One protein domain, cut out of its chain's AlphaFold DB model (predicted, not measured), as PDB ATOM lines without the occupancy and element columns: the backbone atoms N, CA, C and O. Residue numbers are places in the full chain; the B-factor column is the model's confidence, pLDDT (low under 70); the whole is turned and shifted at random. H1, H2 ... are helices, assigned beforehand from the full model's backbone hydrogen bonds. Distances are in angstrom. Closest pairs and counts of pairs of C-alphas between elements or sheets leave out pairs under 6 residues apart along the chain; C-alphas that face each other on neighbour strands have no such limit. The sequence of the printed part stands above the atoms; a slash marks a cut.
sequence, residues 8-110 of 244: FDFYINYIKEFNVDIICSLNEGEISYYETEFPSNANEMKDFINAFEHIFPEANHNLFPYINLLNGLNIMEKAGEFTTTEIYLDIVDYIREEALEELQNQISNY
ATOM      1  N   PHE A   8      25.502  13.720  24.955       80.25
ATOM      2  CA  PHE A   8      26.534  13.772  23.918       80.25
ATOM      3  C   PHE A   8      25.979  13.518  22.504       80.25
ATOM      4  O   PHE A   8      26.239  14.302  21.597       80.25
ATOM      5  N   ASP A   9      25.183  12.460  22.314       79.88
ATOM      6  CA  ASP A   9      24.591  12.118  21.012       79.88
ATOM      7  C   ASP A   9      23.572  13.177  20.560       79.88
ATOM      8  O   ASP A   9      23.445  13.448  19.365       79.88
ATOM      9  N   PHE A  10      22.874  13.805  21.513       85.88
ATOM     10  CA  PHE A  10      22.026  14.965  21.248       85.88
ATOM     11  C   PHE A  10      22.845  16.124  20.667       85.88
ATOM     12  O   PHE A  10      22.525  16.602  19.579       85.88
ATOM     13  N   TYR A  11      23.947  16.513  21.319       87.19
ATOM     14  CA  TYR A  11      24.791  17.605  20.828       87.19
ATOM     15  C   TYR A  11      25.485  17.289  19.501       87.19
ATOM     16  O   TYR A  11      25.672  18.187  18.687       87.19
ATOM     17  N   ILE A  12      25.805  16.021  19.223       85.62
ATOM     18  CA  ILE A  12      26.298  15.613  17.899       85.62
ATOM     19  C   ILE A  12      25.275  15.927  16.800       85.62
ATOM     20  O   ILE A  12      25.655  16.432  15.745       85.62
ATOM     21  N   ASN A  13      23.995  15.612  17.016       82.25
ATOM     22  CA  ASN A  13      22.951  15.888  16.027       82.25
ATOM     23  C   ASN A  13      22.691  17.388  15.902       82.25
ATOM     24  O   ASN A  13      22.692  17.898  14.789       82.25
ATOM     25  N   TYR A  14      22.598  18.085  17.032       84.75
ATOM     26  CA  TYR A  14      22.458  19.537  17.086       84.75
ATOM     27  C   TYR A  14      23.552  20.259  16.280       84.75
ATOM     28  O   TYR A  14      23.252  21.077  15.422       84.75
ATOM     29  N   ILE A  15      24.832  19.913  16.485       85.69
ATOM     30  CA  ILE A  15      25.957  20.541  15.767       85.69
ATOM     31  C   ILE A  15      25.918  20.208  14.271       85.69
ATOM     32  O   ILE A  15      26.320  21.028  13.448       85.69
ATOM     33  N   LYS A  16      25.455  19.010  13.894       82.06
ATOM     34  CA  LYS A  16      25.301  18.637  12.481       82.06
ATOM     35  C   LYS A  16      24.195  19.430  11.802       82.06
ATOM     36  O   LYS A  16      24.428  19.886  10.690       82.06
ATOM     37  N   GLU A  17      23.044  19.576  12.450       77.31
ATOM     38  CA  GLU A  17      21.932  20.401  11.966       77.31
ATOM     39  C   GLU A  17      22.389  21.857  11.832       77.31
ATOM     40  O   GLU A  17      22.349  22.402  10.735       77.31
ATOM     41  N   PHE A  18      23.018  22.409  12.873       79.38
ATOM     42  CA  PHE A  18      23.589  23.757  12.855       79.38
ATOM     43  C   PHE A  18      24.631  23.960  11.741       79.38
ATOM     44  O   PHE A  18      24.631  24.973  11.050       79.38
ATOM     45  N   ASN A  19      25.516  22.984  11.512       77.75
ATOM     46  CA  ASN A  19      26.502  23.035  10.430       77.75
ATOM     47  C   ASN A  19      25.859  22.951   9.039       77.75
ATOM     48  O   ASN A  19      26.316  23.628   8.121       77.75
ATOM     49  N   VAL A  20      24.838  22.107   8.862       71.62
ATOM     50  CA  VAL A  20      24.073  22.046   7.609       71.62
ATOM     51  C   VAL A  20      23.418  23.397   7.352       71.62
ATOM     52  O   VAL A  20      23.563  23.927   6.255       71.62
ATOM     53  N   ASP A  21      22.803  23.993   8.368       69.31
ATOM     54  CA  ASP A  21      22.140  25.284   8.239       69.31
ATOM     55  C   ASP A  21      23.132  26.402   7.918       69.31
ATOM     56  O   ASP A  21      22.882  27.154   6.985       69.31
ATOM     57  N   ILE A  22      24.304  26.459   8.563       68.06
ATOM     58  CA  ILE A  22      25.375  27.418   8.214       68.06
ATOM     59  C   ILE A  22      25.861  27.241   6.772       68.06
ATOM     60  O   ILE A  22      26.143  28.216   6.085       68.06
ATOM     61  N   ILE A  23      26.009  26.004   6.293       64.69
ATOM     62  CA  ILE A  23      26.468  25.752   4.919       64.69
ATOM     63  C   ILE A  23      25.394  26.152   3.901       64.69
ATOM     64  O   ILE A  23      25.736  26.648   2.829       64.69
ATOM     65  N   CYS A  24      24.122  25.928   4.235       57.44
ATOM     66  CA  CYS A  24      22.968  26.175   3.376       57.44
ATOM     67  C   CYS A  24      22.372  27.586   3.532       57.44
ATOM     68  O   CYS A  24      21.390  27.894   2.859       57.44
ATOM     69  N   SER A  25      22.880  28.429   4.434       55.56
ATOM     70  CA  SER A  25      22.430  29.811   4.638       55.56
ATOM     71  C   SER A  25      23.594  30.770   4.401       55.56
ATOM     72  O   SER A  25      24.627  30.715   5.058       55.56
ATOM     73  N   LEU A  26      23.441  31.686   3.446       48.69
ATOM     74  CA  LEU A  26      24.402  32.773   3.243       48.69
ATOM     75  C   LEU A  26      24.248  33.915   4.270       48.69
ATOM     76  O   LEU A  26      24.927  34.923   4.119       48.69
ATOM     77  N   ASN A  27      23.394  33.797   5.301       47.81
ATOM     78  CA  ASN A  27      23.113  34.905   6.221       47.81
ATOM     79  C   ASN A  27      22.925  34.504   7.695       47.81
ATOM     80  O   ASN A  27      22.238  33.549   8.039       47.81
ATOM     81  N   GLU A  28      23.502  35.349   8.548       48.94
ATOM     82  CA  GLU A  28      23.720  35.297  10.002       48.94
ATOM     83  C   GLU A  28      22.437  35.353  10.880       48.94
ATOM     84  O   GLU A  28      22.500  35.717  12.049       48.94
ATOM     85  N   GLY A  29      21.252  35.030  10.343       45.50
ATOM     86  CA  GLY A  29      19.959  35.424  10.935       45.50
ATOM     87  C   GLY A  29      19.170  34.380  11.743       45.50
ATOM     88  O   GLY A  29      18.207  34.756  12.410       45.50
ATOM     89  N   GLU A  30      19.525  33.091  11.710       53.38
ATOM     90  CA  GLU A  30      18.712  32.004  12.311       53.38
ATOM     91  C   GLU A  30      19.259  31.457  13.649       53.38
ATOM     92  O   GLU A  30      18.831  30.408  14.129       53.38
ATOM     93  N   ILE A  31      20.172  32.183  14.309       56.69
ATOM     94  CA  ILE A  31      20.832  31.751  15.560       56.69
ATOM     95  C   ILE A  31      19.827  31.552  16.718       56.69
ATOM     96  O   ILE A  31      19.979  30.629  17.518       56.69
ATOM     97  N   SER A  32      18.739  32.331  16.759       58.53
ATOM     98  CA  SER A  32      17.758  32.295  17.863       58.53
ATOM     99  C   SER A  32      17.023  30.955  18.037       58.53
ATOM    100  O   SER A  32      16.626  30.602  19.150       58.53
ATOM    101  N   TYR A  33      16.866  30.158  16.972       63.81
ATOM    102  CA  TYR A  33      16.303  28.803  17.077       63.81
ATOM    103  C   TYR A  33      17.220  27.881  17.894       63.81
ATOM    104  O   TYR A  33      16.771  27.077  18.712       63.81
ATOM    105  N   TYR A  34      18.523  28.052  17.698       71.19
ATOM    106  CA  TYR A  34      19.572  27.241  18.287       71.19
ATOM    107  C   TYR A  34      19.884  27.640  19.732       71.19
ATOM    108  O   TYR A  34      20.284  26.776  20.518       71.19
ATOM    109  N   GLU A  35      19.626  28.893  20.115       72.19
ATOM    110  CA  GLU A  35      19.799  29.403  21.481       72.19
ATOM    111  C   GLU A  35      19.083  28.557  22.522       72.19
ATOM    112  O   GLU A  35      19.696  28.205  23.521       72.19
ATOM    113  N   THR A  36      17.822  28.178  22.291       71.38
ATOM    114  CA  THR A  36      16.977  27.538  23.318       71.38
ATOM    115  C   THR A  36      17.532  26.194  23.797       71.38
ATOM    116  O   THR A  36      17.431  25.879  24.984       71.38
ATOM    117  N   GLU A  37      18.181  25.442  22.909       77.38
ATOM    118  CA  GLU A  37      18.745  24.111  23.181       77.38
ATOM    119  C   GLU A  37      20.272  24.139  23.405       77.38
ATOM    120  O   GLU A  37      20.892  23.113  23.705       77.38
ATOM    121  N   PHE A  38      20.902  25.317  23.299       82.50
ATOM    122  CA  PHE A  38      22.336  25.479  23.536       82.50
ATOM    123  C   PHE A  38      22.686  25.263  25.020       82.50
ATOM    124  O   PHE A  38      21.862  25.581  25.882       82.50
ATOM    125  N   PRO A  39      23.883  24.764  25.382       85.50
ATOM    126  CA  PRO A  39      24.247  24.518  26.774       85.50
ATOM    127  C   PRO A  39      23.983  25.679  27.738       85.50
ATOM    128  O   PRO A  39      24.479  26.787  27.555       85.50
ATOM    129  N   SER A  40      23.272  25.390  28.827       82.19
ATOM    130  CA  SER A  40      22.899  26.374  29.855       82.19
ATOM    131  C   SER A  40      23.778  26.306  31.107       82.19
ATOM    132  O   SER A  40      23.715  27.159  31.990       82.19
ATOM    133  N   ASN A  41      24.607  25.264  31.222       84.88
ATOM    134  CA  ASN A  41      25.498  25.062  32.358       84.88
ATOM    135  C   ASN A  41      26.834  24.427  31.955       84.88
ATOM    136  O   ASN A  41      27.020  23.922  30.851       84.88
ATOM    137  N   ALA A  42      27.785  24.432  32.887       85.56
ATOM    138  CA  ALA A  42      29.149  23.984  32.635       85.56
ATOM    139  C   ALA A  42      29.286  22.498  32.253       85.56
ATOM    140  O   ALA A  42      30.220  22.151  31.532       85.56
ATOM    141  N   ASN A  43      28.402  21.618  32.741       85.88
ATOM    142  CA  ASN A  43      28.456  20.197  32.385       85.88
ATOM    143  C   ASN A  43      27.952  19.991  30.955       85.88
ATOM    144  O   ASN A  43      28.640  19.355  30.163       85.88
ATOM    145  N   GLU A  44      26.815  20.602  30.620       88.19
ATOM    146  CA  GLU A  44      26.282  20.639  29.255       88.19
ATOM    147  C   GLU A  44      27.297  21.231  28.273       88.19
ATOM    148  O   GLU A  44      27.563  20.635  27.236       88.19
ATOM    149  N   MET A  45      27.949  22.343  28.633       88.94
ATOM    150  CA  MET A  45      28.947  22.996  27.779       88.94
ATOM    151  C   MET A  45      30.165  22.095  27.541       88.94
ATOM    152  O   MET A  45      30.743  22.082  26.459       88.94
ATOM    153  N   LYS A  46      30.551  21.295  28.540       88.25
ATOM    154  CA  LYS A  46      31.633  20.321  28.390       88.25
ATOM    155  C   LYS A  46      31.245  19.182  27.447       88.25
ATOM    156  O   LYS A  46      32.057  18.796  26.610       88.25
ATOM    157  N   ASP A  47      30.038  18.643  27.584       86.81
ATOM    158  CA  ASP A  47      29.544  17.581  26.703       86.81
ATOM    159  C   ASP A  47      29.370  18.083  25.264       86.81
ATOM    160  O   ASP A  47      29.736  17.379  24.323       86.81
ATOM    161  N   PHE A  48      28.923  19.328  25.103       89.31
ATOM    162  CA  PHE A  48      28.861  20.025  23.824       89.31
ATOM    163  C   PHE A  48      30.242  20.188  23.178       89.31
ATOM    164  O   PHE A  48      30.418  19.814  22.022       89.31
ATOM    165  N   ILE A  49      31.249  20.667  23.918       88.75
ATOM    166  CA  ILE A  49      32.621  20.803  23.399       88.75
ATOM    167  C   ILE A  49      33.180  19.444  22.965       88.75
ATOM    168  O   ILE A  49      33.754  19.342  21.886       88.75
ATOM    169  N   ASN A  50      32.953  18.383  23.746       87.25
ATOM    170  CA  ASN A  50      33.371  17.037  23.348       87.25
ATOM    171  C   ASN A  50      32.694  16.597  22.036       87.25
ATOM    172  O   ASN A  50      33.324  15.938  21.209       87.25
ATOM    173  N   ALA A  51      31.408  16.914  21.854       87.94
ATOM    174  CA  ALA A  51      30.672  16.608  20.629       87.94
ATOM    175  C   ALA A  51      31.199  17.425  19.436       87.94
ATOM    176  O   ALA A  51      31.382  16.884  18.344       87.94
ATOM    177  N   PHE A  52      31.526  18.699  19.655       88.44
ATOM    178  CA  PHE A  52      32.142  19.566  18.656       88.44
ATOM    179  C   PHE A  52      33.513  19.048  18.215       88.44
ATOM    180  O   PHE A  52      33.722  18.835  17.025       88.44
ATOM    181  N   GLU A  53      34.415  18.748  19.153       87.62
ATOM    182  CA  GLU A  53      35.735  18.170  18.863       87.62
ATOM    183  C   GLU A  53      35.630  16.790  18.189       87.62
ATOM    184  O   GLU A  53      36.497  16.403  17.410       87.62
ATOM    185  N   HIS A  54      34.560  16.031  18.449       86.12
ATOM    186  CA  HIS A  54      34.314  14.769  17.753       86.12
ATOM    187  C   HIS A  54      33.999  14.974  16.264       86.12
ATOM    188  O   HIS A  54      34.453  14.189  15.429       86.12
ATOM    189  N   ILE A  55      33.225  16.008  15.925       83.31
ATOM    190  CA  ILE A  55      32.844  16.332  14.540       83.31
ATOM    191  C   ILE A  55      33.979  17.075  13.822       83.31
ATOM    192  O   ILE A  55      34.272  16.788  12.660       83.31
ATOM    193  N   PHE A  56      34.656  17.980  14.528       83.94
ATOM    194  CA  PHE A  56      35.710  18.851  14.016       83.94
ATOM    195  C   PHE A  56      37.026  18.650  14.796       83.94
ATOM    196  O   PHE A  56      37.481  19.547  15.506       83.94
ATOM    197  N   PRO A  57      37.686  17.484  14.663       81.50
ATOM    198  CA  PRO A  57      38.835  17.112  15.496       81.50
ATOM    199  C   PRO A  57      40.093  17.960  15.276       81.50
ATOM    200  O   PRO A  57      41.029  17.881  16.067       81.50
ATOM    201  N   GLU A  58      40.150  18.744  14.197       80.88
ATOM    202  CA  GLU A  58      41.274  19.637  13.891       80.88
ATOM    203  C   GLU A  58      40.939  21.112  14.196       80.88
ATOM    204  O   GLU A  58      41.703  22.001  13.820       80.88
ATOM    205  N   ALA A  59      39.796  21.396  14.842       78.25
ATOM    206  CA  ALA A  59      39.320  22.763  15.045       78.25
ATOM    207  C   ALA A  59      40.110  23.450  16.157       78.25
ATOM    208  O   ALA A  59      40.298  22.903  17.241       78.25
ATOM    209  N   ASN A  60      40.541  24.684  15.898       79.06
ATOM    210  CA  ASN A  60      41.184  25.523  16.902       79.06
ATOM    211  C   ASN A  60      40.160  26.511  17.471       79.06
ATOM    212  O   ASN A  60      40.098  27.660  17.036       79.06
ATOM    213  N   HIS A  61      39.350  26.039  18.421       83.19
ATOM    214  CA  HIS A  61      38.239  26.796  18.997       83.19
ATOM    215  C   HIS A  61      38.572  27.378  20.379       83.19
ATOM    216  O   HIS A  61      39.392  26.841  21.127       83.19
ATOM    217  N   ASN A  62      37.879  28.454  20.758       83.31
ATOM    218  CA  ASN A  62      38.021  29.097  22.067       83.31
ATOM    219  C   ASN A  62      36.766  28.917  22.942       83.31
ATOM    220  O   ASN A  62      36.322  29.855  23.593       83.31
ATOM    221  N   LEU A  63      36.186  27.708  22.967       84.25
ATOM    222  CA  LEU A  63      34.928  27.445  23.696       84.25
ATOM    223  C   LEU A  63      35.129  27.118  25.193       84.25
ATOM    224  O   LEU A  63      34.232  27.297  26.015       84.25
ATOM    225  N   PHE A  64      36.321  26.665  25.594       86.62
ATOM    226  CA  PHE A  64      36.622  26.320  26.994       86.62
ATOM    227  C   PHE A  64      36.396  27.450  28.025       86.62
ATOM    228  O   PHE A  64      35.967  27.141  29.142       86.62
ATOM    229  N   PRO A  65      36.655  28.739  27.725       89.12
ATOM    230  CA  PRO A  65      36.336  29.842  28.628       89.12
ATOM    231  C   PRO A  65      34.866  29.887  29.073       89.12
ATOM    232  O   PRO A  65      34.616  30.209  30.236       89.12
ATOM    233  N   TYR A  66      33.910  29.491  28.224       87.19
ATOM    234  CA  TYR A  66      32.482  29.513  28.569       87.19
ATOM    235  C   TYR A  66      32.122  28.511  29.676       87.19
ATOM    236  O   TYR A  66      31.272  28.804  30.516       87.19
ATOM    237  N   ILE A  67      32.846  27.386  29.795       87.06
ATOM    238  CA  ILE A  67      32.716  26.471  30.948       87.06
ATOM    239  C   ILE A  67      33.014  27.218  32.255       87.06
ATOM    240  O   ILE A  67      32.316  27.048  33.258       87.06
ATOM    241  N   ASN A  68      34.070  28.035  32.267       84.81
ATOM    242  CA  ASN A  68      34.488  28.758  33.465       84.81
ATOM    243  C   ASN A  68      33.514  29.886  33.816       84.81
ATOM    244  O   ASN A  68      33.234  30.082  34.998       84.81
ATOM    245  N   LEU A  69      32.971  30.579  32.812       87.19
ATOM    246  CA  LEU A  69      31.951  31.611  33.007       87.19
ATOM    247  C   LEU A  69      30.674  31.019  33.619       87.19
ATOM    248  O   LEU A  69      30.230  31.488  34.666       87.19
ATOM    249  N   LEU A  70      30.156  29.922  33.057       86.81
ATOM    250  CA  LEU A  70      28.965  29.235  33.576       86.81
ATOM    251  C   LEU A  70      29.186  28.662  34.985       86.81
ATOM    252  O   LEU A  70      28.309  28.742  35.846       86.81
ATOM    253  N   ASN A  71      30.377  28.122  35.264       86.19
ATOM    254  CA  ASN A  71      30.734  27.685  36.616       86.19
ATOM    255  C   ASN A  71      30.770  28.854  37.609       86.19
ATOM    256  O   ASN A  71      30.256  28.724  38.721       86.19
ATOM    257  N   GLY A  72      31.373  29.980  37.219       84.44
ATOM    258  CA  GLY A  72      31.430  31.192  38.034       84.44
ATOM    259  C   GLY A  72      30.039  31.725  38.365       84.44
ATOM    260  O   GLY A  72      29.754  31.997  39.531       84.44
ATOM    261  N   LEU A  73      29.147  31.780  37.375       85.62
ATOM    262  CA  LEU A  73      27.764  32.221  37.558       85.62
ATOM    263  C   LEU A  73      26.982  31.330  38.513       85.62
ATOM    264  O   LEU A  73      26.360  31.837  39.440       85.62
ATOM    265  N   ASN A  74      27.075  30.010  38.368       82.25
ATOM    266  CA  ASN A  74      26.417  29.068  39.278       82.25
ATOM    267  C   ASN A  74      26.940  29.199  40.725       82.25
ATOM    268  O   ASN A  74      26.198  29.023  41.692       82.25
ATOM    269  N   ILE A  75      28.227  29.524  40.911       85.00
ATOM    270  CA  ILE A  75      28.783  29.811  42.244       85.00
ATOM    271  C   ILE A  75      28.169  31.095  42.818       85.00
ATOM    272  O   ILE A  75      27.768  31.098  43.981       85.00
ATOM    273  N   MET A  76      28.074  32.159  42.016       83.25
ATOM    274  CA  MET A  76      27.462  33.431  42.419       83.25
ATOM    275  C   MET A  76      25.968  33.275  42.735       83.25
ATOM    276  O   MET A  76      25.486  33.822  43.727       83.25
ATOM    277  N   GLU A  77      25.253  32.455  41.964       82.62
ATOM    278  CA  GLU A  77      23.843  32.130  42.190       82.62
ATOM    279  C   GLU A  77      23.643  31.428  43.530       82.62
ATOM    280  O   GLU A  77      22.854  31.872  44.363       82.62
ATOM    281  N   LYS A  78      24.437  30.389  43.803       83.88
ATOM    282  CA  LYS A  78      24.396  29.666  45.084       83.88
ATOM    283  C   LYS A  78      24.805  30.522  46.278       83.88
ATOM    284  O   LYS A  78      24.371  30.241  47.393       83.88
ATOM    285  N   ALA A  79      25.642  31.532  46.061       85.31
ATOM    286  CA  ALA A  79      26.027  32.501  47.080       85.31
ATOM    287  C   ALA A  79      24.952  33.582  47.322       85.31
ATOM    288  O   ALA A  79      25.047  34.307  48.309       85.31
ATOM    289  N   GLY A  80      23.913  33.656  46.481       82.56
ATOM    290  CA  GLY A  80      22.849  34.657  46.587       82.56
ATOM    291  C   GLY A  80      23.283  36.054  46.141       82.56
ATOM    292  O   GLY A  80      22.720  37.040  46.609       82.56
ATOM    293  N   GLU A  81      24.290  36.147  45.266       83.12
ATOM    294  CA  GLU A  81      24.843  37.421  44.780       83.12
ATOM    295  C   GLU A  81      23.933  38.112  43.747       83.12
ATOM    296  O   GLU A  81      24.107  39.295  43.456       83.12
ATOM    297  N   PHE A  82      22.937  37.401  43.204       78.56
ATOM    298  CA  PHE A  82      21.936  37.983  42.309       78.56
ATOM    299  C   PHE A  82      20.738  38.518  43.090       78.56
ATOM    300  O   PHE A  82      20.150  37.833  43.928       78.56
ATOM    301  N   THR A  83      20.348  39.753  42.781       69.62
ATOM    302  CA  THR A  83      19.193  40.420  43.395       69.62
ATOM    303  C   THR A  83      17.858  39.860  42.902       69.62
ATOM    304  O   THR A  83      16.875  39.915  43.642       69.62
ATOM    305  N   THR A  84      17.821  39.305  41.686       72.69
ATOM    306  CA  THR A  84      16.678  38.593  41.098       72.69
ATOM    307  C   THR A  84      17.162  37.409  40.258       72.69
ATOM    308  O   THR A  84      18.279  37.411  39.745       72.69
ATOM    309  N   THR A  85      16.304  36.399  40.089       78.38
ATOM    310  CA  THR A  85      16.556  35.267  39.181       78.38
ATOM    311  C   THR A  85      16.621  35.708  37.715       78.38
ATOM    312  O   THR A  85      17.356  35.111  36.943       78.38
ATOM    313  N   GLU A  86      15.912  36.778  37.347       81.56
ATOM    314  CA  GLU A  86      15.920  37.342  35.987       81.56
ATOM    315  C   GLU A  86      17.327  37.782  35.563       81.56
ATOM    316  O   GLU A  86      17.796  37.367  34.515       81.56
ATOM    317  N   ILE A  87      18.063  38.495  36.426       80.44
ATOM    318  CA  ILE A  87      19.433  38.944  36.109       80.44
ATOM    319  C   ILE A  87      20.379  37.759  35.881       80.44
ATOM    320  O   ILE A  87      21.285  37.836  35.058       80.44
ATOM    321  N   TYR A  88      20.198  36.668  36.625       82.19
ATOM    322  CA  TYR A  88      20.981  35.454  36.411       82.19
ATOM    323  C   TYR A  88      20.695  34.842  35.033       82.19
ATOM    324  O   TYR A  88      21.639  34.496  34.324       82.19
ATOM    325  N   LEU A  89      19.419  34.748  34.648       82.88
ATOM    326  CA  LEU A  89      19.006  34.202  33.353       82.88
ATOM    327  C   LEU A  89      19.493  35.072  32.188       82.88
ATOM    328  O   LEU A  89      20.084  34.528  31.263       82.88
ATOM    329  N   ASP A  90      19.387  36.400  32.293       84.69
ATOM    330  CA  ASP A  90      19.872  37.331  31.263       84.69
ATOM    331  C   ASP A  90      21.373  37.139  30.972       84.69
ATOM    332  O   ASP A  90      21.818  37.189  29.827       84.69
ATOM    333  N   ILE A  91      22.182  36.898  32.013       82.75
ATOM    334  CA  ILE A  91      23.626  36.680  31.842       82.75
ATOM    335  C   ILE A  91      23.911  35.289  31.257       82.75
ATOM    336  O   ILE A  91      24.875  35.126  30.507       82.75
ATOM    337  N   VAL A  92      23.100  34.282  31.599       83.44
ATOM    338  CA  VAL A  92      23.198  32.950  30.989       83.44
ATOM    339  C   VAL A  92      22.892  33.032  29.496       83.44
ATOM    340  O   VAL A  92      23.669  32.495  28.712       83.44
ATOM    341  N   ASP A  93      21.833  33.734  29.101       84.38
ATOM    342  CA  ASP A  93      21.455  33.880  27.694       84.38
ATOM    343  C   ASP A  93      22.524  34.639  26.898       84.38
ATOM    344  O   ASP A  93      22.963  34.145  25.863       84.38
ATOM    345  N   TYR A  94      23.077  35.726  27.449       84.94
ATOM    346  CA  TYR A  94      24.203  36.438  26.827       84.94
ATOM    347  C   TYR A  94      25.423  35.532  26.575       84.94
ATOM    348  O   TYR A  94      26.070  35.598  25.533       84.94
ATOM    349  N   ILE A  95      25.750  34.644  27.518       84.56
ATOM    350  CA  ILE A  95      26.851  33.684  27.338       84.56
ATOM    351  C   ILE A  95      26.556  32.673  26.229       84.56
ATOM    352  O   ILE A  95      27.489  32.230  25.556       84.56
ATOM    353  N   ARG A  96      25.293  32.269  26.069       84.38
ATOM    354  CA  ARG A  96      24.875  31.302  25.045       84.38
ATOM    355  C   ARG A  96      24.957  31.920  23.657       84.38
ATOM    356  O   ARG A  96      25.507  31.272  22.773       84.38
ATOM    357  N   GLU A  97      24.496  33.156  23.504       83.69
ATOM    358  CA  GLU A  97      24.581  33.933  22.261       83.69
ATOM    359  C   GLU A  97      26.042  34.063  21.793       83.69
ATOM    360  O   GLU A  97      26.398  33.586  20.719       83.69
ATOM    361  N   GLU A  98      26.936  34.553  22.658       84.69
ATOM    362  CA  GLU A  98      28.364  34.713  22.333       84.69
ATOM    363  C   GLU A  98      29.055  33.383  21.981       84.69
ATOM    364  O   GLU A  98      29.939  33.319  21.125       84.69
ATOM    365  N   ALA A  99      28.684  32.289  22.654       82.81
ATOM    366  CA  ALA A  99      29.244  30.970  22.377       82.81
ATOM    367  C   ALA A  99      28.710  30.360  21.067       82.81
ATOM    368  O   ALA A  99      29.432  29.599  20.414       82.81
ATOM    369  N   LEU A 100      27.476  30.690  20.677       82.31
ATOM    370  CA  LEU A 100      26.880  30.308  19.398       82.31
ATOM    371  C   LEU A 100      27.511  31.053  18.226       82.31
ATOM    372  O   LEU A 100      27.838  30.426  17.218       82.31
ATOM    373  N   GLU A 101      27.757  32.352  18.370       81.62
ATOM    374  CA  GLU A 101      28.489  33.130  17.365       81.62
ATOM    375  C   GLU A 101      29.911  32.587  17.163       81.62
ATOM    376  O   GLU A 101      30.370  32.404  16.032       81.62
ATOM    377  N   GLU A 102      30.619  32.257  18.250       82.12
ATOM    378  CA  GLU A 102      31.938  31.619  18.165       82.12
ATOM    379  C   GLU A 102      31.848  30.256  17.459       82.12
ATOM    380  O   GLU A 102      32.666  29.957  16.590       82.12
ATOM    381  N   LEU A 103      30.840  29.434  17.772       80.88
ATOM    382  CA  LEU A 103      30.609  28.158  17.089       80.88
ATOM    383  C   LEU A 103      30.399  28.347  15.581       80.88
ATOM    384  O   LEU A 103      31.016  27.636  14.784       80.88
ATOM    385  N   GLN A 104      29.557  29.303  15.189       80.12
ATOM    386  CA  GLN A 104      29.297  29.623  13.789       80.12
ATOM    387  C   GLN A 104      30.579  30.041  13.074       80.12
ATOM    388  O   GLN A 104      30.905  29.504  12.015       80.12
ATOM    389  N   ASN A 105      31.354  30.942  13.681       77.69
ATOM    390  CA  ASN A 105      32.641  31.377  13.147       77.69
ATOM    391  C   ASN A 105      33.607  30.203  12.948       77.69
ATOM    392  O   ASN A 105      34.285  30.126  11.920       77.69
ATOM    393  N   GLN A 106      33.670  29.273  13.900       78.81
ATOM    394  CA  GLN A 106      34.545  28.103  13.808       78.81
ATOM    395  C   GLN A 106      34.117  27.151  12.691       78.81
ATOM    396  O   GLN A 106      34.965  26.694  11.927       78.81
ATOM    397  N   ILE A 107      32.817  26.883  12.561       77.75
ATOM    398  CA  ILE A 107      32.269  26.015  11.514       77.75
ATOM    399  C   ILE A 107      32.506  26.613  10.123       77.75
ATOM    400  O   ILE A 107      33.034  25.932   9.242       77.75
ATOM    401  N   SER A 108      32.192  27.896   9.940       75.44
ATOM    402  CA  SER A 108      32.347  28.602   8.662       75.44
ATOM    403  C   SER A 108      33.797  28.645   8.176       75.44
ATOM    404  O   SER A 108      34.053  28.590   6.973       75.44
ATOM    405  N   ASN A 109      34.757  28.714   9.102       73.44
ATOM    406  CA  ASN A 109      36.187  28.790   8.794       73.44
ATOM    407  C   ASN A 109      36.908  27.431   8.849       73.44
ATOM    408  O   ASN A 109      38.114  27.365   8.583       73.44
ATOM    409  N   TYR A 110      36.213  26.342   9.192       71.50
ATOM    410  CA  TYR A 110      36.833  25.027   9.293       71.50
ATOM    411  C   TYR A 110      37.233  24.504   7.900       71.50
ATOM    412  O   TYR A 110      36.399  24.504   6.989       71.50
TER     413      TYR A 110
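This is residues 8 to 110 of the 244 residues of an uncharacterized protein of Staphylococcus succinus (UniProt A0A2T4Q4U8). What is the picture? The longest helix, H5, makes a long hairpin with H4; at its open end H3 folds back beside residues 64 to 71 of H4, H1 packs on H3 with residues 8 to 15 and meets residues 104 to 108 of H5 with residues 19 to 23, and short H2 packs on H5. How large? These 103 printed residues with five named helices, H1 to H5, and no named strand are all helix in class and compact, radius of gyration of the C-alphas 14.2 A, spans 43 by 26 by 22 A.

Where is H5? It holds residues 85 to 109, 36.8 A from (16.556, 35.267, 39.181) to C-alpha 109 at (36.187, 28.790, 8.794). The others? H4 is residues 64 to 79, 23.5 A; H3 42 to 55, 20.0 A; H2 31 to 35, 6.5 A; H1 8 to 24, 24.3 A.

What touches the hub H5? H4 does, closest C-alphas Tyr 66 and Ile 95, 7.1 A, at a shallow tilt of 5 degrees, opposite ways. H2 does, closest C-alphas Glu 35 and Arg 96, 6.5 A. H1 does with residues 19 to 23 alone, closest C-alphas Asn 19 and Ile 107, 6.6 A, at a steep tilt of 60 degrees. And H3? It forms a hairpin with H4, closest C-alphas Ala 42 and Ile 67, 4.7 A, and touches H1, closest C-alphas Ile 12 and Ala 51, 5.3 A. The backbones? Every O i to N i+4 pair is within hydrogen-bond range in H1, H2, H3 and H5, and 11 of 12 in H4.

Any cut or long link? The printed part has no cut, and no link is long. Where is confidence low? Residues 21 to 33 and residue 83 have pLDDT under 70.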